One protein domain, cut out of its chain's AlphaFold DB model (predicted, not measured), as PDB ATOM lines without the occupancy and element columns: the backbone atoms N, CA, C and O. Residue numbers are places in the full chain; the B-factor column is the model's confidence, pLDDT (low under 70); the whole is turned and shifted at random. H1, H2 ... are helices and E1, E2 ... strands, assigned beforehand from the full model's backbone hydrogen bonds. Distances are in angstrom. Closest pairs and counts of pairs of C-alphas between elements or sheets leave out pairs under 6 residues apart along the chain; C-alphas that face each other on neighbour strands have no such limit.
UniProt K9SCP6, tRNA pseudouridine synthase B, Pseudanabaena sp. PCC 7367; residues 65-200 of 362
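AT A GLANCE: This is residues 65 to 200 of the 362 residues of the protein "tRNA pseudouridine synthase B" of Pseudanabaena sp. PCC 7367 (UniProt K9SCP6). What is the main picture? A strongly twisted sheet of five strands, E4 E5 E6 E1 E7, curls round one helix, H4, which makes the core near the mean of the C-alphas; a small hairpin, E2 and E3, lies by one end of E7, and a looped arm, residues 113 to 126 with H3, reaches away. What is it made of? The printed part has 136 residues with four named helices and seven named strands, in the order E1 E2 E3 H1 H2 E4 H3 E5 E6 H4 E7; its class is mixed, helices and strands, and both sheets are antiparallel. How large is it? It is compact, with a radius of gyration of the C-alphas of 14.7 A, and it spans 43 by 33 by 22 A.

HOW THE PARTS SIT: Which strands are neighbours? E1, residues 65 to 72, is an inner strand, antiparallel to E7, residues 189 to 199, where N 67 and O 195 are 2.8 A apart, and to E6, residues 161 to 168, where N 68 and O 164 are 2.9 A apart. E6 forms a hairpin with E5, residues 142 to 155, with N 150 and O 165 2.9 A apart. E5 bends by 75 degrees at residue 147 and is staggered: its residues 146 to 155 pair with E6, and its residues 142 to 146 pair with the antiparallel edge strand E4, residues 108 to 112, where N 110 and O 144 are 2.9 A apart. Where is the longest helix? H4, residues 174 to 185, is on one face of this sheet in two layers, a helix layer and a sheet layer; its closest C-alphas to E7 are those of Gly 182 and Ala 189, 4.3 A apart. E6, H4 and E7 form a split strand-helix-strand unit, two strands running the same way with E1 between them, and its crossover is right-handed. What of the other parts? E2, residues 74 to 76, and E3, residues 85 to 88, form an antiparallel hairpin with N 75 and O 87 3.0 A apart; the closest C-alphas of E2 and E7, Ile 74 and Ala 189, are 5.1 A apart. H1, residues 96 to 100, and H2, residues 103 to 106, each only graze the five-stranded sheet and are close to H4 but not clearly touching it, with closest C-alphas Ile 99 and Leu 185 at 7.6 A and Phe 106 and Ile 177 at 7.5 A. H3, residues 127 to 132, is not on that sheet and is apart from H4. Are the helix backbones well formed? In H1, H3 and H4 every O i to N i+4 pair is within hydrogen-bond range; H2 is too short for such a pair.

IN THESE COORDINATES: Where does the first strand run? E1 begins at C-alpha 65, (-22.914, 23.225, -36.341), and is 21.6 A long. E2, E3, H1 and H2 follow it. Which later elements are long? E4 measures 12.2 A, and H3 comes after it. E5 runs 31.2 A from C-alpha 142 at (-20.894, 25.316, -55.008), E6 measures 21.0 A and H4 16.9 A. E7 measures 25.2 A, bends by 65 degrees at residue 193 and ends at C-alpha 199, (-20.747, 17.021, -36.651).

THE WHOLE: How far does it reach? The two C-alphas farthest apart, those of Glu 93 and Gly 124, are 45.0 A apart. Is anything cut, or any link long? The printed part has no cut, and the link from E4 to H3, 14 residues, is long. Where is confidence low? The mean pLDDT of the printed part is 91.7, and residues 121 to 123 and 134 to 138 are under 70.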
ATOM      1  N   ALA A  65     -22.657  21.950 -36.993       98.44
ATOM      2  CA  ALA A  65     -22.914  23.225 -36.341       98.44
ATOM      3  C   ALA A  65     -21.626  23.831 -35.792       98.44
ATOM      4  O   ALA A  65     -20.709  23.106 -35.398       98.44
ATOM      5  N   TYR A  66     -21.569  25.157 -35.796       98.75
ATOM      6  CA  TYR A  66     -20.391  25.932 -35.446       98.75
ATOM      7  C   TYR A  66     -20.753  27.126 -34.570       98.75
ATOM      8  O   TYR A  66     -21.821  27.720 -34.726       98.75
ATOM      9  N   ARG A  67     -19.810  27.492 -33.708       98.81
ATOM     10  CA  ARG A  67     -19.659  28.815 -33.114       98.81
ATOM     11  C   ARG A  67     -18.523  29.516 -33.852       98.81
ATOM     12  O   ARG A  67     -17.418  28.982 -33.913       98.81
ATOM     13  N   ALA A  68     -18.804  30.656 -34.462       98.69
ATOM     14  CA  ALA A  68     -17.853  31.384 -35.293       98.69
ATOM     15  C   ALA A  68     -17.735  32.830 -34.824       98.69
ATOM     16  O   ALA A  68     -18.753  33.462 -34.567       98.69
ATOM     17  N   THR A  69     -16.519  33.362 -34.778       98.75
ATOM     18  CA  THR A  69     -16.275  34.792 -34.552       98.75
ATOM     19  C   THR A  69     -15.821  35.407 -35.864       98.75
ATOM     20  O   THR A  69     -14.785  35.020 -36.403       98.75
ATOM     21  N   VAL A  70     -16.597  36.346 -36.395       98.62
ATOM     22  CA  VAL A  70     -16.278  37.096 -37.612       98.62
ATOM     23  C   VAL A  70     -15.654  38.426 -37.214       98.62
ATOM     24  O   VAL A  70     -16.243  39.156 -36.424       98.62
ATOM     25  N   GLN A  71     -14.485  38.735 -37.770       98.56
ATOM     26  CA  GLN A  71     -13.776  39.997 -37.578       98.56
ATOM     27  C   GLN A  71     -13.996  40.892 -38.795       98.56
ATOM     28  O   GLN A  71     -13.575  40.540 -39.898       98.56
ATOM     29  N   PHE A  72     -14.632  42.047 -38.603       98.56
ATOM     30  CA  PHE A  72     -14.875  43.019 -39.671       98.56
ATOM     31  C   PHE A  72     -13.716  44.003 -39.821       98.56
ATOM     32  O   PHE A  72     -12.953  44.233 -38.880       98.56
ATOM     33  N   GLY A  73     -13.583  44.562 -41.026       97.94
ATOM     34  CA  GLY A  73     -12.549  45.541 -41.359       97.94
ATOM     35  C   GLY A  73     -11.184  44.929 -41.679       97.94
ATOM     36  O   GLY A  73     -10.230  45.656 -41.941       97.94
ATOM     37  N   ILE A  74     -11.059  43.600 -41.665       98.19
ATOM     38  CA  ILE A  74      -9.821  42.884 -41.997       98.19
ATOM     39  C   ILE A  74     -10.138  41.806 -43.025       98.19
ATOM     40  O   ILE A  74     -11.083  41.041 -42.849       98.19
ATOM     41  N   THR A  75      -9.326  41.716 -44.075       97.81
ATOM     42  CA  THR A  75      -9.343  40.582 -45.007       97.81
ATOM     43  C   THR A  75      -7.977  39.915 -45.038       97.81
ATOM     44  O   THR A  75      -6.949  40.567 -44.837       97.81
ATOM     45  N   THR A  76      -7.959  38.608 -45.279       96.56
ATOM     46  CA  THR A  76      -6.736  37.803 -45.335       96.56
ATOM     47  C   THR A  76      -6.764  36.885 -46.550       96.56
ATOM     48  O   THR A  76      -7.825  36.603 -47.103       96.56
ATOM     49  N   ASN A  77      -5.605  36.394 -46.981       91.31
ATOM     50  CA  ASN A  77      -5.504  35.502 -48.144       91.31
ATOM     51  C   ASN A  77      -6.091  34.088 -47.920       91.31
ATOM     52  O   ASN A  77      -6.302  33.346 -48.883       91.31
ATOM     53  N   THR A  78      -6.351  33.699 -46.671       91.31
ATOM     54  CA  THR A  78      -6.933  32.403 -46.278       91.31
ATOM     55  C   THR A  78      -8.389  32.498 -45.826       91.31
ATOM     56  O   THR A  78      -8.983  31.454 -45.540       91.31
ATOM     57  N   ASP A  79      -8.964  33.706 -45.779       95.38
ATOM     58  CA  ASP A  79     -10.281  34.009 -45.197       95.38
ATOM     59  C   ASP A  79     -10.399  33.668 -43.688       95.38
ATOM     60  O   ASP A  79     -11.502  33.546 -43.145       95.38
ATOM     61  N   ASP A  80      -9.261  33.509 -43.002       96.12
ATOM     62  CA  ASP A  80      -9.131  33.408 -41.543       96.12
ATOM     63  C   ASP A  80      -7.927  34.215 -41.015       96.12
ATOM     64  O   ASP A  80      -7.073  34.655 -41.788       96.12
ATOM     65  N   LEU A  81      -7.849  34.438 -39.699       94.69
ATOM     66  CA  LEU A  81      -6.751  35.199 -39.077       94.69
ATOM     67  C   LEU A  81      -5.379  34.496 -39.094       94.69
ATOM     68  O   LEU A  81      -4.389  35.139 -38.753       94.69
ATOM     69  N   ASP A  82      -5.294  33.227 -39.509       90.69
ATOM     70  CA  ASP A  82      -4.003  32.548 -39.698       90.69
ATOM     71  C   ASP A  82      -3.298  33.004 -40.994       90.69
ATOM     72  O   ASP A  82      -2.116  32.713 -41.199       90.69
ATOM     73  N   GLY A  83      -4.022  33.678 -41.896       90.88
ATOM     74  CA  GLY A  83      -3.506  34.175 -43.166       90.88
ATOM     75  C   GLY A  83      -2.768  35.506 -43.086       90.88
ATOM     76  O   GLY A  83      -2.773  36.220 -42.085       90.88
ATOM     77  N   GLU A  84      -2.176  35.881 -44.214       93.88
ATOM     78  CA  GLU A  84      -1.574  37.201 -44.392       93.88
ATOM     79  C   GLU A  84      -2.675  38.242 -44.608       93.88
ATOM     80  O   GLU A  84      -3.587  38.033 -45.415       93.88
ATOM     81  N   ILE A  85      -2.587  39.367 -43.894       96.94
ATOM     82  CA  ILE A  85      -3.527  40.487 -44.023       96.94
ATOM     83  C   ILE A  85      -3.388  41.108 -45.415       96.94
ATOM     84  O   ILE A  85      -2.310  41.560 -45.793       96.94
ATOM     85  N   LEU A  86      -4.500  41.167 -46.147       95.69
ATOM     86  CA  LEU A  86      -4.598  41.819 -47.454       95.69
ATOM     87  C   LEU A  86      -5.083  43.261 -47.316       95.69
ATOM     88  O   LEU A  86      -4.518  44.175 -47.912       95.69
ATOM     89  N   THR A  87      -6.125  43.475 -46.511       96.75
ATOM     90  CA  THR A  87      -6.652  44.809 -46.214       96.75
ATOM     91  C   THR A  87      -6.969  44.942 -44.733       96.75
ATOM     92  O   THR A  87      -7.351  43.976 -44.070       96.75
ATOM     93  N   LYS A  88      -6.810  46.163 -44.220       97.44
ATOM     94  CA  LYS A  88      -7.162  46.540 -42.855       97.44
ATOM     95  C   LYS A  88      -7.743  47.952 -42.865       97.44
ATOM     96  O   LYS A  88      -7.005  48.919 -43.023       97.44
ATOM     97  N   THR A  89      -9.055  48.049 -42.707       95.50
ATOM     98  CA  THR A  89      -9.820  49.298 -42.722       95.50
ATOM     99  C   THR A  89     -10.731  49.314 -41.507       95.50
ATOM    100  O   THR A  89     -11.567  48.427 -41.359       95.50
ATOM    101  N   ALA A  90     -10.559  50.298 -40.627       97.31
ATOM    102  CA  ALA A  90     -11.408  50.429 -39.450       97.31
ATOM    103  C   ALA A  90     -12.863  50.709 -39.860       97.31
ATOM    104  O   ALA A  90     -13.122  51.444 -40.815       97.31
ATOM    105  N   CYS A  91     -13.811  50.140 -39.123       96.94
ATOM    106  CA  CYS A  91     -15.242  50.328 -39.331       96.94
ATOM    107  C   CYS A  91     -15.986  50.580 -38.005       96.94
ATOM    108  O   CYS A  91     -16.916  49.844 -37.674       96.94
ATOM    109  N   PRO A  92     -15.617  51.638 -37.252       96.81
ATOM    110  CA  PRO A  92     -16.212  51.939 -35.946       96.81
ATOM    111  C   PRO A  92     -17.719  52.220 -36.000       96.81
ATOM    112  O   PRO A  92     -18.419  51.994 -35.018       96.81
ATOM    113  N   GLU A  93     -18.217  52.662 -37.154       96.19
ATOM    114  CA  GLU A  93     -19.635  52.958 -37.393       96.19
ATOM    115  C   GLU A  93     -20.473  51.709 -37.727       96.19
ATOM    116  O   GLU A  93     -21.695  51.789 -37.861       96.19
ATOM    117  N   LEU A  94     -19.845  50.540 -37.913       97.19
ATOM    118  CA  LEU A  94     -20.576  49.309 -38.197       97.19
ATOM    119  C   LEU A  94     -21.370  48.892 -36.955       97.19
ATOM    120  O   LEU A  94     -20.821  48.752 -35.867       97.19
ATOM    121  N   THR A  95     -22.668  48.654 -37.129       96.94
ATOM    122  CA  THR A  95     -23.570  48.269 -36.039       96.94
ATOM    123  C   THR A  95     -24.000  46.812 -36.154       96.94
ATOM    124  O   THR A  95     -24.105  46.259 -37.252       96.94
ATOM    125  N   GLN A  96     -24.333  46.207 -35.011       96.94
ATOM    126  CA  GLN A  96     -24.936  44.875 -34.950       96.94
ATOM    127  C   GLN A  96     -26.169  44.770 -35.864       96.94
ATOM    128  O   GLN A  96     -26.268  43.841 -36.663       96.94
ATOM    129  N   THR A  97     -27.069  45.759 -35.809       97.25
ATOM    130  CA  THR A  97     -28.314  45.794 -36.593       97.25
ATOM    131  C   THR A  97     -28.064  45.761 -38.103       97.25
ATOM    132  O   THR A  97     -28.788  45.083 -38.831       97.25
ATOM    133  N   ALA A  98     -27.028  46.456 -38.590       95.62
ATOM    134  CA  ALA A  98     -26.683  46.456 -40.013       95.62
ATOM    135  C   ALA A  98     -26.256  45.063 -40.500       95.62
ATOM    136  O   ALA A  98     -26.612  44.650 -41.604       95.62
ATOM    137  N   ILE A  99     -25.531  44.319 -39.662       95.12
ATOM    138  CA  ILE A  99     -25.109  42.951 -39.968       95.12
ATOM    139  C   ILE A  99     -26.310  42.004 -39.905       95.12
ATOM    140  O   ILE A  99     -26.513  41.217 -40.828       95.12
ATOM    141  N   GLU A 100     -27.130  42.104 -38.854       96.88
ATOM    142  CA  GLU A 100     -28.333  41.285 -38.663       96.88
ATOM    143  C   GLU A 100     -29.305  41.377 -39.839       96.88
ATOM    144  O   GLU A 100     -29.839  40.354 -40.270       96.88
ATOM    145  N   ALA A 101     -29.469  42.567 -40.424       97.12
ATOM    146  CA  ALA A 101     -30.310  42.779 -41.599       97.12
ATOM    147  C   ALA A 101     -29.860  41.972 -42.836       97.12
ATOM    148  O   ALA A 101     -30.674  41.676 -43.712       97.12
ATOM    149  N   LEU A 102     -28.579  41.587 -42.921       96.62
ATOM    150  CA  LEU A 102     -28.037  40.794 -44.028       96.62
ATOM    151  C   LEU A 102     -28.074  39.285 -43.777       96.62
ATOM    152  O   LEU A 102     -28.089  38.516 -44.739       96.62
ATOM    153  N   LEU A 103     -28.107  38.846 -42.514       96.75
ATOM    154  CA  LEU A 103     -28.038  37.428 -42.146       96.75
ATOM    155  C   LEU A 103     -29.094  36.538 -42.828       96.75
ATOM    156  O   LEU A 103     -28.725  35.432 -43.230       96.75
ATOM    157  N   PRO A 104     -30.356  36.973 -43.046       97.69
ATOM    158  CA  PRO A 104     -31.346  36.159 -43.754       97.69
ATOM    159  C   PRO A 104     -30.919  35.730 -45.165       97.69
ATOM    160  O   PRO A 104     -31.334  34.671 -45.625       97.69
ATOM    161  N   GLN A 105     -30.052  36.496 -45.841       96.69
ATOM    162  CA  GLN A 105     -29.546  36.159 -47.183       96.69
ATOM    163  C   GLN A 105     -28.567  34.976 -47.179       96.69
ATOM    164  O   GLN A 105     -28.264  34.421 -48.232       96.69
ATOM    165  N   PHE A 106     -28.052  34.610 -46.005       97.25
ATOM    166  CA  PHE A 106     -27.108  33.512 -45.811       97.25
ATOM    167  C   PHE A 106     -27.782  32.240 -45.289       97.25
ATOM    168  O   PHE A 106     -27.083  31.283 -44.972       97.25
ATOM    169  N   VAL A 107     -29.115  32.216 -45.179       97.69
ATOM    170  CA  VAL A 107     -29.902  31.058 -44.733       97.69
ATOM    171  C   VAL A 107     -30.619  30.432 -45.932       97.69
ATOM    172  O   VAL A 107     -31.106  31.127 -46.816       97.69
ATOM    173  N   GLY A 108     -30.702  29.103 -45.957       97.69
ATOM    174  CA  GLY A 108     -31.245  28.324 -47.065       97.69
ATOM    175  C   GLY A 108     -30.154  27.795 -47.993       97.69
ATOM    176  O   GLY A 108     -29.031  27.524 -47.565       97.69
ATOM    177  N   GLN A 109     -30.503  27.601 -49.265       97.56
ATOM    178  CA  GLN A 109     -29.555  27.194 -50.301       97.56
ATOM    179  C   GLN A 109     -28.832  28.428 -50.832       97.56
ATOM    180  O   GLN A 109     -29.464  29.320 -51.397       97.56
ATOM    181  N   ILE A 110     -27.514  28.472 -50.665       95.81
ATOM    182  CA  ILE A 110     -26.678  29.599 -51.081       95.81
ATOM    183  C   ILE A 110     -25.527  29.123 -51.958       95.81
ATOM    184  O   ILE A 110     -25.049  27.995 -51.834       95.81
ATOM    185  N   GLN A 111     -25.062  30.000 -52.841       94.69
ATOM    186  CA  GLN A 111     -23.858  29.767 -53.626       94.69
ATOM    187  C   GLN A 111     -22.639  30.284 -52.867       94.69
ATOM    188  O   GLN A 111     -22.626  31.423 -52.408       94.69
ATOM    189  N   GLN A 112     -21.607  29.452 -52.756       93.25
ATOM    190  CA  GLN A 112     -20.322  29.820 -52.179       93.25
ATOM    191  C   GLN A 112     -19.198  29.598 -53.178       93.25
ATOM    192  O   GLN A 112     -19.133  28.562 -53.846       93.25
ATOM    193  N   TYR A 113     -18.257  30.538 -53.188       88.62
ATOM    194  CA  TYR A 113     -16.906  30.262 -53.654       88.62
ATOM    195  C   TYR A 113     -16.112  29.685 -52.478       88.62
ATOM    196  O   TYR A 113     -15.965  30.360 -51.452       88.62
ATOM    197  N   PRO A 114     -15.611  28.446 -52.588       84.69
ATOM    198  CA  PRO A 114     -14.700  27.901 -51.596       84.69
ATOM    199  C   PRO A 114     -13.453  28.788 -51.427       84.69
ATOM    200  O   PRO A 114     -12.969  29.331 -52.424       84.69
ATOM    201  N   PRO A 115     -12.873  28.878 -50.217       80.69
ATOM    202  CA  PRO A 115     -11.605  29.567 -50.010       80.69
ATOM    203  C   PRO A 115     -10.498  28.915 -50.843       80.69
ATOM    204  O   PRO A 115     -10.475  27.684 -51.000       80.69
ATOM    205  N   ALA A 116      -9.531  29.713 -51.306       76.56
ATOM    206  CA  ALA A 116      -8.366  29.219 -52.050       76.56
ATOM    207  C   ALA A 116      -7.596  28.143 -51.255       76.56
ATOM    208  O   ALA A 116      -7.147  27.126 -51.788       76.56
ATOM    209  N   TYR A 117      -7.532  28.295 -49.932       73.31
ATOM    210  CA  TYR A 117      -6.938  27.321 -49.021       73.31
ATOM    211  C   TYR A 117      -7.964  26.273 -48.565       73.31
ATOM    212  O   TYR A 117      -8.377  26.233 -47.404       73.31
ATOM    213  N   SER A 118      -8.372  25.397 -49.491       71.69
ATOM    214  CA  SER A 118      -9.308  24.297 -49.222       71.69
ATOM    215  C   SER A 118      -8.806  22.928 -49.701       71.69
ATOM    216  O   SER A 118      -7.928  22.803 -50.559       71.69
ATOM    217  N   ALA A 119      -9.367  21.853 -49.133       72.31
ATOM    218  CA  ALA A 119      -9.022  20.470 -49.484       72.31
ATOM    219  C   ALA A 119      -9.667  19.969 -50.794       72.31
ATOM    220  O   ALA A 119      -9.468  18.806 -51.161       72.31
ATOM    221  N   ILE A 120     -10.441  20.815 -51.484       72.56
ATOM    222  CA  ILE A 120     -11.101  20.486 -52.751       72.56
ATOM    223  C   ILE A 120     -10.055  20.099 -53.787       72.56
ATOM    224  O   ILE A 120      -9.008  20.728 -53.869       72.56
ATOM    225  N   LYS A 121     -10.332  19.067 -54.586       69.75
ATOM    226  CA  LYS A 121      -9.478  18.721 -55.722       69.75
ATOM    227  C   LYS A 121      -9.942  19.450 -56.980       69.75
ATOM    228  O   LYS A 121     -11.103  19.319 -57.353       69.75
ATOM    229  N   VAL A 122      -9.023  20.135 -57.653       67.75
ATOM    230  CA  VAL A 122      -9.201  20.695 -58.998       67.75
ATOM    231  C   VAL A 122      -8.138  20.063 -59.895       67.75
ATOM    232  O   VAL A 122      -6.958  20.049 -59.549       67.75
ATOM    233  N   LYS A 123      -8.559  19.446 -61.011       69.50
ATOM    234  CA  LYS A 123      -7.671  18.702 -61.934       69.50
ATOM    235  C   LYS A 123      -6.755  17.686 -61.213       69.50
ATOM    236  O   LYS A 123      -5.569  17.569 -61.501       69.50
ATOM    237  N   GLY A 124      -7.297  16.980 -60.215       76.00
ATOM    238  CA  GLY A 124      -6.588  15.942 -59.451       76.00
ATOM    239  C   GLY A 124      -5.689  16.433 -58.302       76.00
ATOM    240  O   GLY A 124      -5.347  15.625 -57.435       76.00
ATOM    241  N   LYS A 125      -5.368  17.731 -58.219       71.44
ATOM    242  CA  LYS A 125      -4.555  18.339 -57.145       71.44
ATOM    243  C   LYS A 125      -5.437  19.081 -56.142       71.44
ATOM    244  O   LYS A 125      -6.492  19.580 -56.514       71.44
ATOM    245  N   ARG A 126      -5.048  19.142 -54.863       76.38
ATOM    246  CA  ARG A 126      -5.832  19.876 -53.848       76.38
ATOM    247  C   ARG A 126      -5.637  21.388 -54.010       76.38
ATOM    248  O   ARG A 126      -4.516  21.819 -54.251       76.38
ATOM    249  N   LEU A 127      -6.689  22.179 -53.819       74.06
ATOM    250  CA  LEU A 127      -6.691  23.619 -54.080       74.06
ATOM    251  C   LEU A 127      -5.651  24.354 -53.228       74.06
ATOM    252  O   LEU A 127      -4.872  25.127 -53.771       74.06
ATOM    253  N   TYR A 128      -5.511  23.999 -51.945       71.19
ATOM    254  CA  TYR A 128      -4.459  24.583 -51.103       71.19
ATOM    255  C   TYR A 128      -3.033  24.310 -51.618       71.19
ATOM    256  O   TYR A 128      -2.123  25.083 -51.332       71.19
ATOM    257  N   GLN A 129      -2.796  23.206 -52.344       75.50
ATOM    258  CA  GLN A 129      -1.478  22.922 -52.929       75.50
ATOM    259  C   GLN A 129      -1.199  23.847 -54.114       75.50
ATOM    260  O   GLN A 129      -0.054  24.235 -54.318       75.50
ATOM    261  N   LEU A 130      -2.241  24.191 -54.875       72.62
ATOM    262  CA  LEU A 130      -2.163  25.099 -56.019       72.62
ATOM    263  C   LEU A 130      -2.012  26.553 -55.550       72.62
ATOM    264  O   LEU A 130      -1.126  27.250 -56.034       72.62
ATOM    265  N   ALA A 131      -2.776  26.958 -54.530       71.25
ATOM    266  CA  ALA A 131      -2.680  28.282 -53.914       71.25
ATOM    267  C   ALA A 131      -1.279  28.553 -53.339       71.25
ATOM    268  O   ALA A 131      -0.686  29.590 -53.612       71.25
ATOM    269  N   ARG A 132      -0.687  27.579 -52.627       72.88
ATOM    270  CA  ARG A 132       0.702  27.677 -52.133       72.88
ATOM    271  C   ARG A 132       1.754  27.757 -53.239       72.88
ATOM    272  O   ARG A 132       2.852  28.232 -52.987       72.88
ATOM    273  N   ALA A 133       1.441  27.258 -54.432       75.06
ATOM    274  CA  ALA A 133       2.316  27.351 -55.595       75.06
ATOM    275  C   ALA A 133       2.132  28.672 -56.368       75.06
ATOM    276  O   ALA A 133       2.714  28.818 -57.440       75.06
ATOM    277  N   GLY A 134       1.306  29.601 -55.864       69.00
ATOM    278  CA  GLY A 134       1.013  30.880 -56.515       69.00
ATOM    279  C   GLY A 134       0.206  30.746 -57.809       69.00
ATOM    280  O   GLY A 134       0.191  31.671 -58.614       69.00
ATOM    281  N   GLN A 135      -0.431  29.595 -58.051       68.12
ATOM    282  CA  GLN A 135      -1.240  29.386 -59.249       68.12
ATOM    283  C   GLN A 135      -2.665  29.878 -59.004       68.12
ATOM    284  O   GLN A 135      -3.369  29.332 -58.151       68.12
ATOM    285  N   GLU A 136      -3.105  30.864 -59.786       59.16
ATOM    286  CA  GLU A 136      -4.517  31.227 -59.860       59.16
ATOM    287  C   GLU A 136      -5.297  30.084 -60.511       59.16
ATOM    288  O   GLU A 136      -5.002  29.631 -61.620       59.16
ATOM    289  N   VAL A 137      -6.279  29.569 -59.781       65.00
ATOM    290  CA  VAL A 137      -7.138  28.480 -60.233       65.00
ATOM    291  C   VAL A 137      -8.569  28.942 -60.081       65.00
ATOM    292  O   VAL A 137      -8.981  29.337 -58.992       65.00
ATOM    293  N   GLU A 138      -9.328  28.851 -61.165       66.75
ATOM    294  CA  GLU A 138     -10.760  29.111 -61.151       66.75
ATOM    295  C   GLU A 138     -11.448  28.122 -60.197       66.75
ATOM    296  O   GLU A 138     -11.437  26.902 -60.405       66.75
ATOM    297  N   VAL A 139     -11.976  28.641 -59.085       70.38
ATOM    298  CA  VAL A 139     -12.624  27.827 -58.057       70.38
ATOM    299  C   VAL A 139     -14.099  27.675 -58.425       70.38
ATOM    300  O   VAL A 139     -14.811  28.677 -58.462       70.38
ATOM    301  N   PRO A 140     -14.596  26.448 -58.669       77.75
ATOM    302  CA  PRO A 140     -15.990  26.261 -59.037       77.75
ATOM    303  C   PRO A 140     -16.908  26.653 -57.875       77.75
ATOM    304  O   PRO A 140     -16.701  26.218 -56.735       77.75
ATOM    305  N   ILE A 141     -17.941  27.434 -58.197       87.88
ATOM    306  CA  ILE A 141     -19.043  27.770 -57.290       87.88
ATOM    307  C   ILE A 141     -19.727  26.482 -56.837       87.88
ATOM    308  O   ILE A 141     -19.889  25.536 -57.613       87.88
ATOM    309  N   ARG A 142     -20.142  26.439 -55.571       89.81
ATOM    310  CA  ARG A 142     -20.894  25.316 -55.008       89.81
ATOM    311  C   ARG A 142     -22.140  25.802 -54.305       89.81
ATOM    312  O   ARG A 142     -22.092  26.784 -53.571       89.81
ATOM    313  N   THR A 143     -23.226  25.065 -54.483       94.62
ATOM    314  CA  THR A 143     -24.430  25.240 -53.674       94.62
ATOM    315  C   THR A 143     -24.241  24.529 -52.341       94.62
ATOM    316  O   THR A 143     -23.847  23.362 -52.305       94.62
ATOM    317  N   VAL A 144     -24.498  25.236 -51.246       95.50
ATOM    318  CA  VAL A 144     -24.451  24.714 -49.878       95.50
ATOM    319  C   VAL A 144     -25.723  25.101 -49.135       95.50
ATOM    320  O   VAL A 144     -26.376  26.086 -49.474       95.50
ATOM    321  N   SER A 145     -26.057  24.339 -48.096       96.38
ATOM    322  CA  SER A 145     -27.243  24.584 -47.278       96.38
ATOM    323  C   SER A 145     -26.857  25.127 -45.908       96.38
ATOM    324  O   SER A 145     -26.115  24.483 -45.163       96.38
ATOM    325  N   VAL A 146     -27.391  26.290 -45.547       98.00
ATOM    326  CA  VAL A 146     -27.311  26.856 -44.198       98.00
ATOM    327  C   VAL A 146     -28.695  26.763 -43.573       98.00
ATOM    328  O   VAL A 146     -29.628  27.450 -43.974       98.00
ATOM    329  N   LYS A 147     -28.845  25.889 -42.581       97.19
ATOM    330  CA  LYS A 147     -30.126  25.631 -41.916       97.19
ATOM    331  C   LYS A 147     -30.513  26.764 -40.972       97.19
ATOM    332  O   LYS A 147     -31.685  27.115 -40.885       97.19
ATOM    333  N   SER A 148     -29.550  27.305 -40.234       97.69
ATOM    334  CA  SER A 148     -29.778  28.448 -39.357       97.69
ATOM    335  C   SER A 148     -28.500  29.238 -39.130       97.69
ATOM    336  O   SER A 148     -27.394  28.695 -39.156       97.69
ATOM    337  N   LEU A 149     -28.684  30.530 -38.885       97.56
ATOM    338  CA  LEU A 149     -27.634  31.475 -38.555       97.56
ATOM    339  C   LEU A 149     -28.209  32.423 -37.498       97.56
ATOM    340  O   LEU A 149     -29.236  33.054 -37.734       97.56
ATOM    341  N   ARG A 150     -27.603  32.461 -36.308       97.12
ATOM    342  CA  ARG A 150     -28.054  33.296 -35.184       97.12
ATOM    343  C   ARG A 150     -26.893  34.069 -34.587       97.12
ATOM    344  O   ARG A 150     -25.808  33.508 -34.452       97.12
ATOM    345  N   VAL A 151     -27.148  35.303 -34.174       98.25
ATOM    346  CA  VAL A 151     -26.197  36.098 -33.393       98.25
ATOM    347  C   VAL A 151     -26.112  35.551 -31.970       98.25
ATOM    348  O   VAL A 151     -27.125  35.184 -31.374       98.25
ATOM    349  N   LEU A 152     -24.890  35.459 -31.454       98.19
ATOM    350  CA  LEU A 152     -24.581  35.074 -30.077       98.19
ATOM    351  C   LEU A 152     -24.019  36.240 -29.266       98.19
ATOM    352  O   LEU A 152     -24.252  36.309 -28.064       98.19
ATOM    353  N   GLY A 153     -23.290  37.141 -29.920       97.88
ATOM    354  CA  GLY A 153     -22.606  38.247 -29.270       97.88
ATOM    355  C   GLY A 153     -22.092  39.255 -30.287       97.88
ATOM    356  O   GLY A 153     -21.839  38.918 -31.445       97.88
ATOM    357  N   TRP A 154     -21.953  40.496 -29.836       98.00
ATOM    358  CA  TRP A 154     -21.452  41.614 -30.620       98.00
ATOM    359  C   TRP A 154     -20.450  42.405 -29.791       98.00
ATOM    360  O   TRP A 154     -20.745  42.800 -28.663       98.00
ATOM    361  N   HIS A 155     -19.292  42.675 -30.386       97.88
ATOM    362  CA  HIS A 155     -18.241  43.493 -29.799       97.88
ATOM    363  C   HIS A 155     -17.904  44.609 -30.783       97.88
ATOM    364  O   HIS A 155     -17.299  44.355 -31.821       97.88
ATOM    365  N   GLY A 156     -18.341  45.836 -30.490       96.62
ATOM    366  CA  GLY A 156     -18.038  47.013 -31.311       96.62
ATOM    367  C   GLY A 156     -16.572  47.460 -31.215       96.62
ATOM    368  O   GLY A 156     -15.745  46.811 -30.577       96.62
ATOM    369  N   GLY A 157     -16.256  48.608 -31.815       95.94
ATOM    370  CA  GLY A 157     -14.917  49.212 -31.796       95.94
ATOM    371  C   GLY A 157     -14.367  49.436 -33.201       95.94
ATOM    372  O   GLY A 157     -15.090  49.291 -34.176       95.94
ATOM    373  N   GLU A 158     -13.084  49.782 -33.328       96.75
ATOM    374  CA  GLU A 158     -12.477  50.055 -34.644       96.75
ATOM    375  C   GLU A 158     -12.525  48.852 -35.592       96.75
ATOM    376  O   GLU A 158     -12.680  49.017 -36.799       96.75
ATOM    377  N   PHE A 159     -12.417  47.645 -35.037       97.44
ATOM    378  CA  PHE A 159     -12.521  46.382 -35.760       97.44
ATOM    379  C   PHE A 159     -13.535  45.499 -35.027       97.44
ATOM    380  O   PHE A 159     -13.141  44.675 -34.194       97.44
ATOM    381  N   PRO A 160     -14.840  45.677 -35.280       98.12
ATOM    382  CA  PRO A 160     -15.875  44.944 -34.574       98.12
ATOM    383  C   PRO A 160     -15.832  43.438 -34.829       98.12
ATOM    384  O   PRO A 160     -15.425  42.980 -35.903       98.12
ATOM    385  N   GLN A 161     -16.335  42.676 -33.863       98.50
ATOM    386  CA  GLN A 161     -16.517  41.234 -33.960       98.50
ATOM    387  C   GLN A 161     -17.977  40.834 -33.753       98.50
ATOM    388  O   GLN A 161     -18.662  41.343 -32.868       98.50
ATOM    389  N   MET A 162     -18.435  39.867 -34.548       98.44
ATOM    390  CA  MET A 162     -19.738  39.221 -34.383       98.44
ATOM    391  C   MET A 162     -19.545  37.736 -34.109       98.44
ATOM    392  O   MET A 162     -18.891  37.033 -34.881       98.44
ATOM    393  N   GLU A 163     -20.166  37.245 -33.047       98.75
ATOM    394  CA  GLU A 163     -20.237  35.823 -32.743       98.75
ATOM    395  C   GLU A 163     -21.526  35.229 -33.311       98.75
ATOM    396  O   GLU A 163     -22.624  35.731 -33.068       98.75
ATOM    397  N   LEU A 164     -21.401  34.140 -34.067       98.69
ATOM    398  CA  LEU A 164     -22.492  33.495 -34.786       98.69
ATOM    399  C   LEU A 164     -22.592  32.011 -34.423       98.69
ATOM    400  O   LEU A 164     -21.600  31.282 -34.432       98.69
ATOM    401  N   ALA A 165     -23.816  31.540 -34.189       98.69
ATOM    402  CA  ALA A 165     -24.165  30.126 -34.224       98.69
ATOM    403  C   ALA A 165     -24.665  29.766 -35.624       98.69
ATOM    404  O   ALA A 165     -25.671  30.312 -36.079       98.69
ATOM    405  N   ILE A 166     -23.997  28.822 -36.284       98.69
ATOM    406  CA  ILE A 166     -24.290  28.433 -37.668       98.69
ATOM    407  C   ILE A 166     -24.556  26.933 -37.716       98.69
ATOM    408  O   ILE A 166     -23.679  26.152 -37.359       98.69
ATOM    409  N   ALA A 167     -25.731  26.518 -38.190       98.44
ATOM    410  CA  ALA A 167     -26.025  25.126 -38.521       98.44
ATOM    411  C   ALA A 167     -26.107  24.971 -40.040       98.44
ATOM    412  O   ALA A 167     -26.840  25.706 -40.700       98.44
ATOM    413  N   CYS A 168     -25.371  24.024 -40.610       97.50
ATOM    414  CA  CYS A 168     -25.239  23.889 -42.056       97.50
ATOM    415  C   CYS A 168     -24.999  22.445 -42.511       97.50
ATOM    416  O   CYS A 168     -24.691  21.544 -41.724       97.50
ATOM    417  N   GLY A 169     -25.175  22.230 -43.811       94.12
ATOM    418  CA  GLY A 169     -24.887  20.982 -44.497       94.12
ATOM    419  C   GLY A 169     -23.394  20.768 -44.735       94.12
ATOM    420  O   GLY A 169     -22.533  21.602 -44.420       94.12
ATOM    421  N   THR A 170     -23.075  19.614 -45.315       90.06
ATOM    422  CA  THR A 170     -21.709  19.281 -45.726       90.06
ATOM    423  C   THR A 170     -21.206  20.262 -46.797       90.06
ATOM    424  O   THR A 170     -21.975  20.879 -47.524       90.06
ATOM    425  N   GLY A 171     -19.889  20.479 -46.859       89.19
ATOM    426  CA  GLY A 171     -19.276  21.359 -47.864       89.19
ATOM    427  C   GLY A 171     -19.367  22.869 -47.606       89.19
ATOM    428  O   GLY A 171     -18.657  23.607 -48.281       89.19
ATOM    429  N   THR A 172     -20.150  23.326 -46.625       94.94
ATOM    430  CA  THR A 172     -20.232  24.749 -46.245       94.94
ATOM    431  C   THR A 172     -18.913  25.253 -45.656       94.94
ATOM    432  O   THR A 172     -18.401  24.676 -44.691       94.94
ATOM    433  N   TYR A 173     -18.392  26.357 -46.194       95.25
ATOM    434  CA  TYR A 173     -17.208  27.039 -45.673       95.25
ATOM    435  C   TYR A 173     -17.623  28.237 -44.821       95.25
ATOM    436  O   TYR A 173     -18.152  29.222 -45.330       95.25
ATOM    437  N   ILE A 174     -17.349  28.166 -43.517       97.69
ATOM    438  CA  ILE A 174     -17.648  29.264 -42.585       97.69
ATOM    439  C   ILE A 174     -16.754  30.481 -42.856       97.69
ATOM    440  O   ILE A 174     -17.210  31.615 -42.749       97.69
ATOM    441  N   ARG A 175     -15.520  30.244 -43.316       96.94
ATOM    442  CA  ARG A 175     -14.611  31.279 -43.824       96.94
ATOM    443  C   ARG A 175     -15.226  32.084 -44.973       96.94
ATOM    444  O   ARG A 175     -15.248  33.308 -44.915       96.94
ATOM    445  N   SER A 176     -15.841  31.408 -45.947       96.56
ATOM    446  CA  SER A 176     -16.566  32.083 -47.032       96.56
ATOM    447  C   SER A 176     -17.763  32.883 -46.516       96.56
ATOM    448  O   SER A 176     -17.967  33.995 -46.978       96.56
ATOM    449  N   ILE A 177     -18.524  32.377 -45.529       97.62
ATOM    450  CA  ILE A 177     -19.621  33.153 -44.910       97.62
ATOM    451  C   ILE A 177     -19.083  34.460 -44.317       97.62
ATOM    452  O   ILE A 177     -19.649  35.516 -44.578       97.62
ATOM    453  N   ALA A 178     -17.985  34.397 -43.553       98.06
ATOM    454  CA  ALA A 178     -17.353  35.575 -42.965       98.06
ATOM    455  C   ALA A 178     -16.938  36.584 -44.047       98.06
ATOM    456  O   ALA A 178     -17.375  37.735 -44.018       98.06
ATOM    457  N   ARG A 179     -16.170  36.131 -45.044       97.56
ATOM    458  CA  ARG A 179     -15.707  36.954 -46.168       97.56
ATOM    459  C   ARG A 179     -16.864  37.613 -46.921       97.56
ATOM    460  O   ARG A 179     -16.853  38.822 -47.141       97.56
ATOM    461  N   ASP A 180     -17.868  36.828 -47.302       97.06
ATOM    462  CA  ASP A 180     -18.986  37.280 -48.132       97.06
ATOM    463  C   ASP A 180     -19.895  38.258 -47.367       97.06
ATOM    464  O   ASP A 180     -20.407  39.217 -47.949       97.06
ATOM    465  N   LEU A 181     -20.058  38.066 -46.051       97.00
ATOM    466  CA  LEU A 181     -20.754  39.011 -45.176       97.00
ATOM    467  C   LEU A 181     -20.020  40.357 -45.124       97.00
ATOM    468  O   LEU A 181     -20.636  41.403 -45.325       97.00
ATOM    469  N   GLY A 182     -18.699  40.334 -44.931       97.19
ATOM    470  CA  GLY A 182     -17.869  41.539 -44.951       97.19
ATOM    471  C   GLY A 182     -17.876  42.258 -46.301       97.19
ATOM    472  O   GLY A 182     -17.930  43.488 -46.341       97.19
ATOM    473  N   ALA A 183     -17.873  41.507 -47.405       95.94
ATOM    474  CA  ALA A 183     -17.956  42.058 -48.755       95.94
ATOM    475  C   ALA A 183     -19.300  42.760 -49.009       95.94
ATOM    476  O   ALA A 183     -19.313  43.873 -49.528       95.94
ATOM    477  N   LYS A 184     -20.426  42.163 -48.588       96.31
ATOM    478  CA  LYS A 184     -21.757  42.791 -48.708       96.31
ATOM    479  C   LYS A 184     -21.889  44.088 -47.909       96.31
ATOM    480  O   LYS A 184     -22.630  44.971 -48.326       96.31
ATOM    481  N   LEU A 185     -21.186  44.200 -46.784       94.75
ATOM    482  CA  LEU A 185     -21.156  45.412 -45.961       94.75
ATOM    483  C   LEU A 185     -20.192  46.483 -46.491       94.75
ATOM    484  O   LEU A 185     -20.244  47.618 -46.032       94.75
ATOM    485  N   GLY A 186     -19.296  46.133 -47.420       95.50
ATOM    486  CA  GLY A 186     -18.285  47.040 -47.970       95.50
ATOM    487  C   GLY A 186     -17.037  47.240 -47.098       95.50
ATOM    488  O   GLY A 186     -16.135  47.963 -47.507       95.50
ATOM    489  N   TYR A 187     -16.944  46.587 -45.934       94.44
ATOM    490  CA  TYR A 187     -15.795  46.712 -45.019       94.44
ATOM    491  C   TYR A 187     -14.772  45.576 -45.145       94.44
ATOM    492  O   TYR A 187     -13.641  45.703 -44.677       94.44
ATOM    493  N   GLY A 188     -15.160  44.454 -45.761       97.31
ATOM    494  CA  GLY A 188     -14.396  43.212 -45.690       97.31
ATOM    495  C   GLY A 188     -14.478  42.561 -44.304       97.31
ATOM    496  O   GLY A 188     -14.809  43.202 -43.302       97.31
ATOM    497  N   ALA A 189     -14.238  41.253 -44.253       98.19
ATOM    498  CA  ALA A 189     -14.198  40.495 -43.011       98.19
ATOM    499  C   ALA A 189     -13.436  39.180 -43.188       98.19
ATOM    500  O   ALA A 189     -13.248  38.695 -44.306       98.19
ATOM    501  N   THR A 190     -13.039  38.594 -42.064       98.12
ATOM    502  CA  THR A 190     -12.335  37.315 -41.990       98.12
ATOM    503  C   THR A 190     -12.827  36.501 -40.793       98.12
ATOM    504  O   THR A 190     -13.449  37.037 -39.868       98.12
ATOM    505  N   LEU A 191     -12.593  35.190 -40.803       98.50
ATOM    506  CA  LEU A 191     -12.925  34.325 -39.676       98.50
ATOM    507  C   LEU A 191     -11.836  34.409 -38.600       98.50
ATOM    508  O   LEU A 191     -10.698  34.001 -38.820       98.50
ATOM    509  N   ALA A 192     -12.188  34.906 -37.417       98.12
ATOM    510  CA  ALA A 192     -11.258  35.041 -36.300       98.12
ATOM    511  C   ALA A 192     -11.161  33.789 -35.432       98.12
ATOM    512  O   ALA A 192     -10.076  33.419 -34.997       98.12
ATOM    513  N   ASN A 193     -12.291  33.133 -35.182       98.25
ATOM    514  CA  ASN A 193     -12.338  31.916 -34.384       98.25
ATOM    515  C   ASN A 193     -13.419  30.971 -34.909       98.25
ATOM    516  O   ASN A 193     -14.442  31.415 -35.438       98.25
ATOM    517  N   LEU A 194     -13.198  29.667 -34.748       98.50
ATOM    518  CA  LEU A 194     -14.143  28.641 -35.164       98.50
ATOM    519  C   LEU A 194     -14.115  27.438 -34.223       98.50
ATOM    520  O   LEU A 194     -13.134  26.703 -34.169       98.50
ATOM    521  N   GLU A 195     -15.242  27.171 -33.581       98.75
ATOM    522  CA  GLU A 195     -15.485  25.966 -32.795       98.75
ATOM    523  C   GLU A 195     -16.591  25.152 -33.468       98.75
ATOM    524  O   GLU A 195     -17.719  25.622 -33.630       98.75
ATOM    525  N   ARG A 196     -16.307  23.909 -33.864       98.69
ATOM    526  CA  ARG A 196     -17.355  23.000 -34.344       98.69
ATOM    527  C   ARG A 196     -18.059  22.361 -33.155       98.69
ATOM    528  O   ARG A 196     -17.494  21.508 -32.480       98.69
ATOM    529  N   THR A 197     -19.311  22.734 -32.932       98.62
ATOM    530  CA  THR A 197     -20.114  22.262 -31.795       98.62
ATOM    531  C   THR A 197     -20.865  20.965 -32.094       98.62
ATOM    532  O   THR A 197     -21.247  20.243 -31.174       98.62
ATOM    533  N   TYR A 198     -21.060  20.641 -33.376       98.12
ATOM    534  CA  TYR A 198     -21.699  19.405 -33.822       98.12
ATOM    535  C   TYR A 198     -21.147  18.942 -35.171       98.12
ATOM    536  O   TYR A 198     -20.898  19.752 -36.070       98.12
ATOM    537  N   SER A 199     -21.005  17.631 -35.348       96.69
ATOM    538  CA  SER A 199     -20.747  17.021 -36.651       96.69
ATOM    539  C   SER A 199     -21.264  15.596 -36.666       96.69
ATOM    540  O   SER A 199     -20.863  14.788 -35.836       96.69
ATOM    541  N   ASN A 200     -22.068  15.256 -37.667       94.06
ATOM    542  CA  ASN A 200     -22.391  13.873 -38.002       94.06
ATOM    543  C   ASN A 200     -22.946  13.010 -36.848       94.06
ATOM    544  O   ASN A 200     -22.511  11.875 -36.659       94.06
TER     545      ASN A 200